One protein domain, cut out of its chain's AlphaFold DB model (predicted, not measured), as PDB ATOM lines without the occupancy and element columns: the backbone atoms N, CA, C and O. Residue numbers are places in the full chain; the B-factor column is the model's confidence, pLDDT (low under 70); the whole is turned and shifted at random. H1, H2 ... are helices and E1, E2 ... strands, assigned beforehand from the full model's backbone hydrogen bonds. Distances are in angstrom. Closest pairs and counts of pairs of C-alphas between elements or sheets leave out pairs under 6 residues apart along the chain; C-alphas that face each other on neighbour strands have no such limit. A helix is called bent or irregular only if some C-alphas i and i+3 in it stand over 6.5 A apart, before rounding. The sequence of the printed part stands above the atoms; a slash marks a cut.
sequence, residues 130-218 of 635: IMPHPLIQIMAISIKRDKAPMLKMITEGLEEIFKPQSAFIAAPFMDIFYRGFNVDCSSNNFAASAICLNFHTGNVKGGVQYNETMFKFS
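Overview. This is residues 130 to 218 of the 635 residues of an uncharacterized protein of Lucilia cuprina (UniProt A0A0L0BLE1). A small three-stranded sheet, E3, E5 and E4, has helix H4 over one face, and a helical hairpin, H1 and H2, packs on H4 through H2, which stands about perpendicular to it. Toward the other end of the longest axis lie a short two-stranded ladder, E1 and E2, and the short helix H3, which grazes the sheet. The printed part has 89 residues, with four named helices and five named strands in the order E1 H1 H2 E2 H3 E3 H4 E4 E5; the class is mixed, and both sheets are antiparallel. The whole is compact, with a radius of gyration of the C-alphas of 12.4 A and spans of 35 by 28 by 22 A.

Arrangement. Begin at the sheet, where E5, residues 214 to 217, is the inner strand between the edge strands E3, residues 181 to 184, and E4, residues 207 to 209. Look at N 183 and O 215, 2.7 A apart, for E3 and E5, and at N 208 and O 216, 2.8 A, for the hairpin E4 and E5; both pairs are antiparallel. H4, residues 190 to 200, is on the sheet at a height over the sheet of 10.9 A, over E3 and E5, and runs slantwise to the strands, at 53 degrees to E3 on the local plane. E3, H4 and E4 form a split strand-helix-strand unit, two strands running the same way with E5 between them, and its crossover is right-handed. H2, residues 148 to 162, touches H4, with the C-alphas of Gly 157 and Ala 192 closest at 3.8 A; their lines are about perpendicular at 78 degrees. H2 only grazes the sheet, with its residues 160 to 162. H1, residues 134 to 146, forms a helical hairpin with H2, a shallow tilt of 14 degrees, opposite ways; the closest C-alphas, those of Ile 143 and Leu 151, are 6.2 A apart. H1 and H4 are apart. E1, residues 130 to 132, is antiparallel to E2, residues 168 to 172, with N 169 and O 131 at 2.8 A. H3, residues 173 to 179, touches no helix and only grazes the sheet with its residues 174 to 179. Every O i to N i+4 pair is within hydrogen-bond range in H1; the counts are 9 of 11 in H2, 2 of 3 in H3 and 5 of 7 in H4.

Along the chain. Find C-alpha 130, where E1 begins, at (180.616, 186.412, 58.652). H1 runs 17.7 A, H2 20.5 A, H4 14.8 A and E2 13.1 A from first to last C-alpha. H2 and H3 are irregular: C-alphas 149 and 152 are 7.4 A apart, and C-alphas 176 and 179 are 7.1 A apart. E5 ends at C-alpha 217, (185.462, 175.293, 47.426).

Size, cuts and confidence. The two C-alphas farthest apart, those of Pro 149 and Met 174, are 35.3 A apart. The printed part has no cut, and no link is long. The mean pLDDT of the printed part is 79.5; look for values under 70 at residues 142 to 143, 146, 178, 201 to 208 and 210.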
ATOM      1  N   ILE A 130     179.824 187.028  57.594       94.94
ATOM      2  CA  ILE A 130     180.616 186.412  58.652       94.94
ATOM      3  C   ILE A 130     179.835 185.214  59.178       94.94
ATOM      4  O   ILE A 130     178.790 185.362  59.812       94.94
ATOM      5  N   MET A 131     180.341 184.010  58.931       92.88
ATOM      6  CA  MET A 131     179.709 182.773  59.391       92.88
ATOM      7  C   MET A 131     180.754 181.725  59.784       92.88
ATOM      8  O   MET A 131     181.916 181.859  59.397       92.88
ATOM      9  N   PRO A 132     180.394 180.690  60.569       90.94
ATOM     10  CA  PRO A 132     181.328 179.621  60.903       90.94
ATOM     11  C   PRO A 132     181.924 179.023  59.628       90.94
ATOM     12  O   PRO A 132     181.186 178.711  58.693       90.94
ATOM     13  N   HIS A 133     183.248 178.880  59.576       89.12
ATOM     14  CA  HIS A 133     183.939 178.464  58.361       89.12
ATOM     15  C   HIS A 133     183.476 177.057  57.940       89.12
ATOM     16  O   HIS A 133     183.817 176.083  58.616       89.12
ATOM     17  N   PRO A 134     182.751 176.892  56.819       79.94
ATOM     18  CA  PRO A 134     181.995 175.667  56.551       79.94
ATOM     19  C   PRO A 134     182.899 174.437  56.440       79.94
ATOM     20  O   PRO A 134     182.653 173.437  57.105       79.94
ATOM     21  N   LEU A 135     183.999 174.531  55.685       77.88
ATOM     22  CA  LEU A 135     184.950 173.426  55.531       77.88
ATOM     23  C   LEU A 135     185.600 172.995  56.855       77.88
ATOM     24  O   LEU A 135     185.520 171.821  57.214       77.88
ATOM     25  N   ILE A 136     186.203 173.933  57.597       83.81
ATOM     26  CA  ILE A 136     186.840 173.656  58.894       83.81
ATOM     27  C   ILE A 136     185.832 173.028  59.864       83.81
ATOM     28  O   ILE A 136     186.129 172.005  60.477       83.81
ATOM     29  N   GLN A 137     184.628 173.597  59.971       79.69
ATOM     30  CA  GLN A 137     183.603 173.132  60.906       79.69
ATOM     31  C   GLN A 137     183.071 171.744  60.532       79.69
ATOM     32  O   GLN A 137     183.027 170.860  61.386       79.69
ATOM     33  N   ILE A 138     182.713 171.514  59.263       73.69
ATOM     34  CA  ILE A 138     182.210 170.214  58.794       73.69
ATOM     35  C   ILE A 138     183.256 169.126  59.028       73.69
ATOM     36  O   ILE A 138     182.922 168.066  59.566       73.69
ATOM     37  N   MET A 139     184.517 169.385  58.673       73.38
ATOM     38  CA  MET A 139     185.599 168.422  58.871       73.38
ATOM     39  C   MET A 139     185.834 168.156  60.361       73.38
ATOM     40  O   MET A 139     185.767 167.002  60.788       73.38
ATOM     41  N   ALA A 140     186.022 169.199  61.174       72.94
ATOM     42  CA  ALA A 140     186.281 169.055  62.605       72.94
ATOM     43  C   ALA A 140     185.146 168.315  63.338       72.94
ATOM     44  O   ALA A 140     185.408 167.421  64.146       72.94
ATOM     45  N   ILE A 141     183.882 168.634  63.031       71.44
ATOM     46  CA  ILE A 141     182.708 167.993  63.640       71.44
ATOM     47  C   ILE A 141     182.583 166.534  63.194       71.44
ATOM     48  O   ILE A 141     182.430 165.655  64.044       71.44
ATOM     49  N   SER A 142     182.676 166.260  61.889       65.25
ATOM     50  CA  SER A 142     182.542 164.897  61.351       65.25
ATOM     51  C   SER A 142     183.616 163.973  61.917       65.25
ATOM     52  O   SER A 142     183.339 162.837  62.282       65.25
ATOM     53  N   ILE A 143     184.839 164.474  62.082       69.00
ATOM     54  CA  ILE A 143     185.954 163.693  62.625       69.00
ATOM     55  C   ILE A 143     185.803 163.490  64.123       69.00
ATOM     56  O   ILE A 143     185.992 162.374  64.600       69.00
ATOM     57  N   LYS A 144     185.413 164.524  64.872       73.12
ATOM     58  CA  LYS A 144     185.124 164.374  66.301       73.12
ATOM     59  C   LYS A 144     184.032 163.327  66.548       73.12
ATOM     60  O   LYS A 144     184.109 162.610  67.542       73.12
ATOM     61  N   ARG A 145     183.040 163.240  65.657       73.31
ATOM     62  CA  ARG A 145     181.943 162.270  65.734       73.31
ATOM     63  C   ARG A 145     182.367 160.863  65.305       73.31
ATOM     64  O   ARG A 145     182.137 159.917  66.050       73.31
ATOM     65  N   ASP A 146     182.999 160.737  64.140       67.44
ATOM     66  CA  ASP A 146     183.138 159.450  63.445       67.44
ATOM     67  C   ASP A 146     184.559 158.870  63.527       67.44
ATOM     68  O   ASP A 146     184.747 157.662  63.390       67.44
ATOM     69  N   LYS A 147     185.583 159.710  63.738       74.12
ATOM     70  CA  LYS A 147     187.003 159.315  63.713       74.12
ATOM     71  C   LYS A 147     187.850 160.077  64.743       74.12
ATOM     72  O   LYS A 147     188.934 160.572  64.428       74.12
ATOM     73  N   ALA A 148     187.377 160.136  65.992       79.31
ATOM     74  CA  ALA A 148     188.008 160.887  67.085       79.31
ATOM     75  C   ALA A 148     189.529 160.647  67.273       79.31
ATOM     76  O   ALA A 148     190.232 161.616  67.565       79.31
ATOM     77  N   PRO A 149     190.089 159.433  67.056       85.88
ATOM     78  CA  PRO A 149     191.538 159.214  67.147       85.88
ATOM     79  C   PRO A 149     192.372 160.016  66.133       85.88
ATOM     80  O   PRO A 149     193.537 160.298  66.393       85.88
ATOM     81  N   MET A 150     191.789 160.415  64.996       78.06
ATOM     82  CA  MET A 150     192.477 161.200  63.960       78.06
ATOM     83  C   MET A 150     192.380 162.714  64.181       78.06
ATOM     84  O   MET A 150     192.920 163.480  63.384       78.06
ATOM     85  N   LEU A 151     191.714 163.164  65.251       80.12
ATOM     86  CA  LEU A 151     191.438 164.582  65.488       80.12
ATOM     87  C   LEU A 151     192.719 165.422  65.537       80.12
ATOM     88  O   LEU A 151     192.758 166.493  64.944       80.12
ATOM     89  N   LYS A 152     193.775 164.923  66.192       81.75
ATOM     90  CA  LYS A 152     195.053 165.640  66.309       81.75
ATOM     91  C   LYS A 152     195.721 165.846  64.945       81.75
ATOM     92  O   LYS A 152     196.037 166.974  64.597       81.75
ATOM     93  N   MET A 153     195.844 164.771  64.163       83.06
ATOM     94  CA  MET A 153     196.416 164.816  62.815       83.06
ATOM     95  C   MET A 153     195.633 165.785  61.927       83.06
ATOM     96  O   MET A 153     196.211 166.657  61.303       83.06
ATOM     97  N   ILE A 154     194.304 165.686  61.899       75.31
ATOM     98  CA  ILE A 154     193.499 166.537  61.017       75.31
ATOM     99  C   ILE A 154     193.554 168.003  61.469       75.31
ATOM    100  O   ILE A 154     193.595 168.887  60.624       75.31
ATOM    101  N   THR A 155     193.602 168.272  62.776       79.62
ATOM    102  CA  THR A 155     193.762 169.646  63.283       79.62
ATOM    103  C   THR A 155     195.066 170.262  62.771       79.62
ATOM    104  O   THR A 155     195.028 171.359  62.226       79.62
ATOM    105  N   GLU A 156     196.178 169.521  62.831       84.75
ATOM    106  CA  GLU A 156     197.470 169.950  62.266       84.75
ATOM    107  C   GLU A 156     197.372 170.219  60.750       84.75
ATOM    108  O   GLU A 156     197.901 171.210  60.253       84.75
ATOM    109  N   GLY A 157     196.645 169.380  60.003       86.19
ATOM    110  CA  GLY A 157     196.438 169.579  58.565       86.19
ATOM    111  C   GLY A 157     195.539 170.774  58.224       86.19
ATOM    112  O   GLY A 157     195.814 171.499  57.270       86.19
ATOM    113  N   LEU A 158     194.477 171.010  58.999       83.50
ATOM    114  CA  LEU A 158     193.581 172.158  58.820       83.50
ATOM    115  C   LEU A 158     194.287 173.479  59.139       83.50
ATOM    116  O   LEU A 158     194.076 174.461  58.429       83.50
ATOM    117  N   GLU A 159     195.127 173.502  60.177       84.56
ATOM    118  CA  GLU A 159     195.958 174.664  60.509       84.56
ATOM    119  C   GLU A 159     196.916 175.014  59.370       84.56
ATOM    120  O   GLU A 159     197.089 176.185  59.045       84.56
ATOM    121  N   GLU A 160     197.485 174.006  58.718       87.19
ATOM    122  CA  GLU A 160     198.431 174.206  57.628       87.19
ATOM    123  C   GLU A 160     197.758 174.689  56.329       87.19
ATOM    124  O   GLU A 160     198.272 175.604  55.683       87.19
ATOM    125  N   ILE A 161     196.601 174.117  55.967       85.38
ATOM    126  CA  ILE A 161     195.857 174.453  54.736       85.38
ATOM    127  C   ILE A 161     195.201 175.829  54.839       85.38
ATOM    128  O   ILE A 161     195.302 176.652  53.930       85.38
ATOM    129  N   PHE A 162     194.484 176.077  55.937       83.94
ATOM    130  CA  PHE A 162     193.636 177.263  56.055       83.94
ATOM    131  C   PHE A 162     194.309 178.405  56.811       83.94
ATOM    132  O   PHE A 162     193.838 179.537  56.713       83.94
ATOM    133  N   LYS A 163     195.368 178.118  57.588       84.50
ATOM    134  CA  LYS A 163     196.020 179.064  58.514       84.50
ATOM    135  C   LYS A 163     194.991 179.956  59.219       84.50
ATOM    136  O   LYS A 163     195.087 181.187  59.151       84.50
ATOM    137  N   PRO A 164     193.950 179.350  59.827       79.31
ATOM    138  CA  PRO A 164     192.758 180.081  60.203       79.31
ATOM    139  C   PRO A 164     193.082 181.039  61.347       79.31
ATOM    140  O   PRO A 164     193.473 180.624  62.434       79.31
ATOM    141  N   GLN A 165     192.887 182.337  61.115       83.50
ATOM    142  CA  GLN A 165     192.959 183.346  62.179       83.50
ATOM    143  C   GLN A 165     191.679 183.393  63.024       83.50
ATOM    144  O   GLN A 165     191.643 184.049  64.060       83.50
ATOM    145  N   SER A 166     190.625 182.729  62.549       87.69
ATOM    146  CA  SER A 166     189.294 182.711  63.139       87.69
ATOM    147  C   SER A 166     188.569 181.424  62.723       87.69
ATOM    148  O   SER A 166     188.768 180.906  61.624       87.69
ATOM    149  N   ALA A 167     187.703 180.912  63.597       86.88
ATOM    150  CA  ALA A 167     186.777 179.810  63.340       86.88
ATOM    151  C   ALA A 167     185.622 180.207  62.394       86.88
ATOM    152  O   ALA A 167     184.823 179.356  61.981       86.88
ATOM    153  N   PHE A 168     185.538 181.496  62.063       92.06
ATOM    154  CA  PHE A 168     184.605 182.116  61.132       92.06
ATOM    155  C   PHE A 168     185.318 182.562  59.856       92.06
ATOM    156  O   PHE A 168     186.453 183.043  59.906       92.06
ATOM    157  N   ILE A 169     184.616 182.452  58.729       90.94
ATOM    158  CA  ILE A 169     184.994 183.056  57.453       90.94
ATOM    159  C   ILE A 169     184.225 184.365  57.274       90.94
ATOM    160  O   ILE A 169     183.045 184.433  57.616       90.94
ATOM    161  N   ALA A 170     184.898 185.382  56.737       92.88
ATOM    162  CA  ALA A 170     184.295 186.629  56.287       92.88
ATOM    163  C   ALA A 170     184.537 186.756  54.780       92.88
ATOM    164  O   ALA A 170     185.668 186.991  54.356       92.88
ATOM    165  N   ALA A 171     183.500 186.548  53.974       91.56
ATOM    166  CA  ALA A 171     183.609 186.581  52.518       91.56
ATOM    167  C   ALA A 171     182.275 186.988  51.874       91.56
ATOM    168  O   ALA A 171     181.231 186.880  52.524       91.56
ATOM    169  N   PRO A 172     182.295 187.458  50.614       93.75
ATOM    170  CA  PRO A 172     181.085 187.667  49.833       93.75
ATOM    171  C   PRO A 172     180.178 186.437  49.840       93.75
ATOM    172  O   PRO A 172     180.658 185.305  49.732       93.75
ATOM    173  N   PHE A 173     178.865 186.652  49.910       88.06
ATOM    174  CA  PHE A 173     177.878 185.575  49.807       88.06
ATOM    175  C   PHE A 173     178.139 184.671  48.588       88.06
ATOM    176  O   PHE A 173     178.206 183.448  48.725       88.06
ATOM    177  N   MET A 174     178.379 185.254  47.410       80.94
ATOM    178  CA  MET A 174     178.614 184.470  46.193       80.94
ATOM    179  C   MET A 174     179.890 183.630  46.257       80.94
ATOM    180  O   MET A 174     179.912 182.549  45.678       80.94
ATOM    181  N   ASP A 175     180.922 184.047  46.990       85.19
ATOM    182  CA  ASP A 175     182.153 183.257  47.146       85.19
ATOM    183  C   ASP A 175     181.946 182.052  48.060       85.19
ATOM    184  O   ASP A 175     182.477 180.977  47.796       85.19
ATOM    185  N   ILE A 176     181.138 182.199  49.108       84.56
ATOM    186  CA  ILE A 176     180.853 181.106  50.042       84.56
ATOM    187  C   ILE A 176     179.947 180.058  49.381       84.56
ATOM    188  O   ILE A 176     180.181 178.854  49.513       84.56
ATOM    189  N   PHE A 177     178.914 180.505  48.665       78.12
ATOM    190  CA  PHE A 177     177.864 179.615  48.176       78.12
ATOM    191  C   PHE A 177     178.086 179.117  46.739       78.12
ATOM    192  O   PHE A 177     177.724 177.975  46.477       78.12
ATOM    193  N   TYR A 178     178.737 179.882  45.846       69.75
ATOM    194  CA  TYR A 178     178.805 179.559  44.405       69.75
ATOM    195  C   TYR A 178     180.209 179.648  43.770       69.75
ATOM    196  O   TYR A 178     180.716 178.652  43.266       69.75
ATOM    197  N   ARG A 179     180.868 180.818  43.781       71.69
ATOM    198  CA  ARG A 179     182.170 181.053  43.108       71.69
ATOM    199  C   ARG A 179     183.330 180.313  43.769       71.69
ATOM    200  O   ARG A 179     184.318 179.992  43.107       71.69
ATOM    201  N   GLY A 180     183.189 180.054  45.061       79.38
ATOM    202  CA  GLY A 180     184.122 179.312  45.885       79.38
ATOM    203  C   GLY A 180     185.305 180.132  46.392       79.38
ATOM    204  O   GLY A 180     185.815 181.022  45.708       79.38
ATOM    205  N   PHE A 181     185.775 179.790  47.590       83.44
ATOM    206  CA  PHE A 181     186.995 180.335  48.182       83.44
ATOM    207  C   PHE A 181     188.173 179.376  48.011       83.44
ATOM    208  O   PHE A 181     188.008 178.163  47.870       83.44
ATOM    209  N   ASN A 182     189.378 179.939  48.005       85.81
ATOM    210  CA  ASN A 182     190.601 179.201  47.723       85.81
ATOM    211  C   ASN A 182     190.979 178.249  48.869       85.81
ATOM    212  O   ASN A 182     190.920 178.615  50.041       85.81
ATOM    213  N   VAL A 183     191.436 177.057  48.503       86.88
ATOM    214  CA  VAL A 183     192.008 176.036  49.380       86.88
ATOM    215  C   VAL A 183     193.398 175.716  48.844       86.88
ATOM    216  O   VAL A 183     193.528 175.241  47.714       86.88
ATOM    217  N   ASP A 184     194.422 176.025  49.637       88.06
ATOM    218  CA  ASP A 184     195.823 175.829  49.268       88.06
ATOM    219  C   ASP A 184     196.318 174.458  49.739       88.06
ATOM    220  O   ASP A 184     196.389 174.155  50.930       88.06
ATOM    221  N   CYS A 185     196.649 173.626  48.764       87.94
ATOM    222  CA  CYS A 185     197.150 172.272  48.904       87.94
ATOM    223  C   CYS A 185     198.636 172.153  48.543       87.94
ATOM    224  O   CYS A 185     199.117 171.051  48.290       87.94
ATOM    225  N   SER A 186     199.394 173.255  48.553       85.94
ATOM    226  CA  SER A 186     200.834 173.243  48.274       85.94
ATOM    227  C   SER A 186     201.697 172.717  49.430       85.94
ATOM    228  O   SER A 186     202.921 172.658  49.296       85.94
ATOM    229  N   SER A 187     201.118 172.424  50.599       83.31
ATOM    230  CA  SER A 187     201.900 172.022  51.770       83.31
ATOM    231  C   SER A 187     202.333 170.556  51.713       83.31
ATOM    232  O   SER A 187     201.539 169.654  51.446       83.31
ATOM    233  N   ASN A 188     203.596 170.323  52.079       80.94
ATOM    234  CA  ASN A 188     204.199 168.995  52.219       80.94
ATOM    235  C   ASN A 188     203.963 168.370  53.607       80.94
ATOM    236  O   ASN A 188     204.531 167.323  53.926       80.94
ATOM    237  N   ASN A 189     203.182 169.020  54.475       90.62
ATOM    238  CA  ASN A 189     202.809 168.454  55.765       90.62
ATOM    239  C   ASN A 189     201.941 167.203  55.555       90.62
ATOM    240  O   ASN A 189     200.902 167.275  54.905       90.62
ATOM    241  N   PHE A 190     202.324 166.080  56.169       84.88
ATOM    242  CA  PHE A 190     201.627 164.796  56.023       84.88
ATOM    243  C   PHE A 190     200.109 164.891  56.257       84.88
ATOM    244  O   PHE A 190     199.323 164.316  55.503       84.88
ATOM    245  N   ALA A 191     199.681 165.637  57.275       82.69
ATOM    246  CA  ALA A 191     198.270 165.815  57.580       82.69
ATOM    247  C   ALA A 191     197.548 166.718  56.571       82.69
ATOM    248  O   ALA A 191     196.413 166.419  56.195       82.69
ATOM    249  N   ALA A 192     198.196 167.792  56.107       85.31
ATOM    250  CA  ALA A 192     197.656 168.657  55.058       85.31
ATOM    251  C   ALA A 192     197.497 167.882  53.744       85.31
ATOM    252  O   ALA A 192     196.424 167.886  53.145       85.31
ATOM    253  N   SER A 193     198.520 167.121  53.349       83.75
ATOM    254  CA  SER A 193     198.482 166.278  52.154       83.75
ATOM    255  C   SER A 193     197.381 165.216  52.241       83.75
ATOM    256  O   SER A 193     196.690 164.976  51.255       83.75
ATOM    257  N   ALA A 194     197.138 164.622  53.415       80.69
ATOM    258  CA  ALA A 194     196.042 163.669  53.609       80.69
ATOM    259  C   ALA A 194     194.645 164.309  53.459       80.69
ATOM    260  O   ALA A 194     193.728 163.679  52.930       80.69
ATOM    261  N   ILE A 195     194.462 165.560  53.895       79.69
ATOM    262  CA  ILE A 195     193.208 166.303  53.688       79.69
ATOM    263  C   ILE A 195     193.061 166.685  52.214       79.69
ATOM    264  O   ILE A 195     192.027 166.402  51.612       79.69
ATOM    265  N   CYS A 196     194.105 167.251  51.611       84.44
ATOM    266  CA  CYS A 196     194.129 167.640  50.204       84.44
ATOM    267  C   CYS A 196     193.945 166.458  49.253       84.44
ATOM    268  O   CYS A 196     193.301 166.607  48.217       84.44
ATOM    269  N   LEU A 197     194.376 165.252  49.631       79.00
ATOM    270  CA  LEU A 197     194.071 164.036  48.882       79.00
ATOM    271  C   LEU A 197     192.557 163.841  48.698       79.00
ATOM    272  O   LEU A 197     192.137 163.376  47.646       79.00
ATOM    273  N   ASN A 198     191.718 164.234  49.663       71.62
ATOM    274  CA  ASN A 198     190.258 164.152  49.519       71.62
ATOM    275  C   ASN A 198     189.706 165.165  48.504       71.62
ATOM    276  O   ASN A 198     188.694 164.887  47.865       71.62
ATOM    277  N   PHE A 199     190.371 166.308  48.324       71.62
ATOM    278  CA  PHE A 199     190.060 167.247  47.245       71.62
ATOM    279  C   PHE A 199     190.520 166.692  45.888       71.62
ATOM    280  O   PHE A 199     189.724 166.651  44.957       71.62
ATOM    281  N   HIS A 200     191.744 166.160  45.797       71.25
ATOM    282  CA  HIS A 200     192.274 165.539  44.571       71.25
ATOM    283  C   HIS A 200     191.513 164.277  44.132       71.25
ATOM    284  O   HIS A 200     191.455 163.967  42.948       71.25
ATOM    285  N   THR A 201     190.929 163.536  45.074       65.44
ATOM    286  CA  THR A 201     190.129 162.329  44.793       65.44
ATOM    287  C   THR A 201     188.640 162.622  44.591       65.44
ATOM    288  O   THR A 201     187.862 161.688  44.422       65.44
ATOM    289  N   GLY A 202     188.221 163.896  44.619       57.84
ATOM    290  CA  GLY A 202     186.823 164.298  44.406       57.84
ATOM    291  C   GLY A 202     185.869 163.943  45.554       57.84
ATOM    292  O   GLY A 202     184.652 164.025  45.402       57.84
ATOM    293  N   ASN A 203     186.396 163.566  46.723       60.53
ATOM    294  CA  ASN A 203     185.599 163.208  47.900       60.53
ATOM    295  C   ASN A 203     185.014 164.434  48.625       60.53
ATOM    296  O   ASN A 203     184.072 164.300  49.410       60.53
ATOM    297  N   VAL A 204     185.549 165.634  48.373       64.94
ATOM    298  CA  VAL A 204     185.008 166.890  48.909       64.94
ATOM    299  C   VAL A 204     184.028 167.506  47.914       64.94
ATOM    300  O   VAL A 204     184.420 168.172  46.958       64.94
ATOM    301  N   LYS A 205     182.730 167.312  48.171       58.69
ATOM    302  CA  LYS A 205     181.650 167.927  47.383       58.69
ATOM    303  C   LYS A 205     181.786 169.451  47.374       58.69
ATOM    304  O   LYS A 205     181.928 170.043  48.440       58.69
ATOM    305  N   GLY A 206     181.722 170.062  46.191       63.72
ATOM    306  CA  GLY A 206     181.866 171.511  46.006       63.72
ATOM    307  C   GLY A 206     183.310 172.008  45.843       63.72
ATOM    308  O   GLY A 206     183.516 173.199  45.607       63.72
ATOM    309  N   GLY A 207     184.307 171.119  45.939       68.75
ATOM    310  CA  GLY A 207     185.703 171.408  45.611       68.75
ATOM    311  C   GLY A 207     185.977 171.272  44.111       68.75
ATOM    312  O   GLY A 207     185.753 170.216  43.530       68.75
ATOM    313  N   VAL A 208     186.493 172.328  43.489       62.66
ATOM    314  CA  VAL A 208     186.878 172.387  42.075       62.66
ATOM    315  C   VAL A 208     188.358 172.721  41.993       62.66
ATOM    316  O   VAL A 208     188.801 173.721  42.556       62.66
ATOM    317  N   GLN A 209     189.145 171.902  41.302       72.56
ATOM    318  CA  GLN A 209     190.566 172.186  41.135       72.56
ATOM    319  C   GLN A 209     190.760 173.432  40.259       72.56
ATOM    320  O   GLN A 209     190.214 173.532  39.162       72.56
ATOM    321  N   TYR A 210     191.535 174.397  40.754       66.56
ATOM    322  CA  TYR A 210     191.870 175.634  40.047       66.56
ATOM    323  C   TYR A 210     193.251 175.544  39.381       66.56
ATOM    324  O   TYR A 210     193.434 176.007  38.253       66.56
ATOM    325  N   ASN A 211     194.221 174.922  40.059       74.38
ATOM    326  CA  ASN A 211     195.531 174.551  39.513       74.38
ATOM    327  C   ASN A 211     196.131 173.358  40.294       74.38
ATOM    328  O   ASN A 211     195.446 172.763  41.122       74.38
ATOM    329  N   GLU A 212     197.392 172.990  40.030       73.19
ATOM    330  CA  GLU A 212     198.055 171.818  40.640       73.19
ATOM    331  C   GLU A 212     197.984 171.787  42.170       73.19
ATOM    332  O   GLU A 212     197.808 170.716  42.744       73.19
ATOM    333  N   THR A 213     198.066 172.946  42.824       79.38
ATOM    334  CA  THR A 213     198.099 173.048  44.286       79.38
ATOM    335  C   THR A 213     196.917 173.813  44.869       79.38
ATOM    336  O   THR A 213     196.847 173.956  46.079       79.38
ATOM    337  N   MET A 214     195.985 174.320  44.061       82.56
ATOM    338  CA  MET A 214     194.887 175.169  44.532       82.56
ATOM    339  C   MET A 214     193.536 174.617  44.106       82.56
ATOM    340  O   MET A 214     193.307 174.332  42.928       82.56
ATOM    341  N   PHE A 215     192.603 174.591  45.048       84.31
ATOM    342  CA  PHE A 215     191.192 174.305  44.811       84.31
ATOM    343  C   PHE A 215     190.343 175.531  45.128       84.31
ATOM    344  O   PHE A 215     190.720 176.375  45.937       84.31
ATOM    345  N   LYS A 216     189.169 175.620  44.515       80.25
ATOM    346  CA  LYS A 216     188.078 176.486  44.947       80.25
ATOM    347  C   LYS A 216     186.996 175.629  45.565       80.25
ATOM    348  O   LYS A 216     186.534 174.686  44.937       80.25
ATOM    349  N   PHE A 217     186.580 175.956  46.776       79.81
ATOM    350  CA  PHE A 217     185.462 175.293  47.426       79.81
ATOM    351  C   PHE A 217     184.262 176.226  47.493       79.81
ATOM    352  O   PHE A 217     184.364 177.302  48.076       79.81
ATOM    353  N   SER A 218     183.129 175.788  46.955       71.75
ATOM    354  CA  SER A 218     181.826 176.428  47.140       71.75
ATOM    355  C   SER A 218     180.823 175.430  47.704       71.75
ATOM    356  O   SER A 218     181.004 174.220  47.590       71.75
TER     357      SER A 218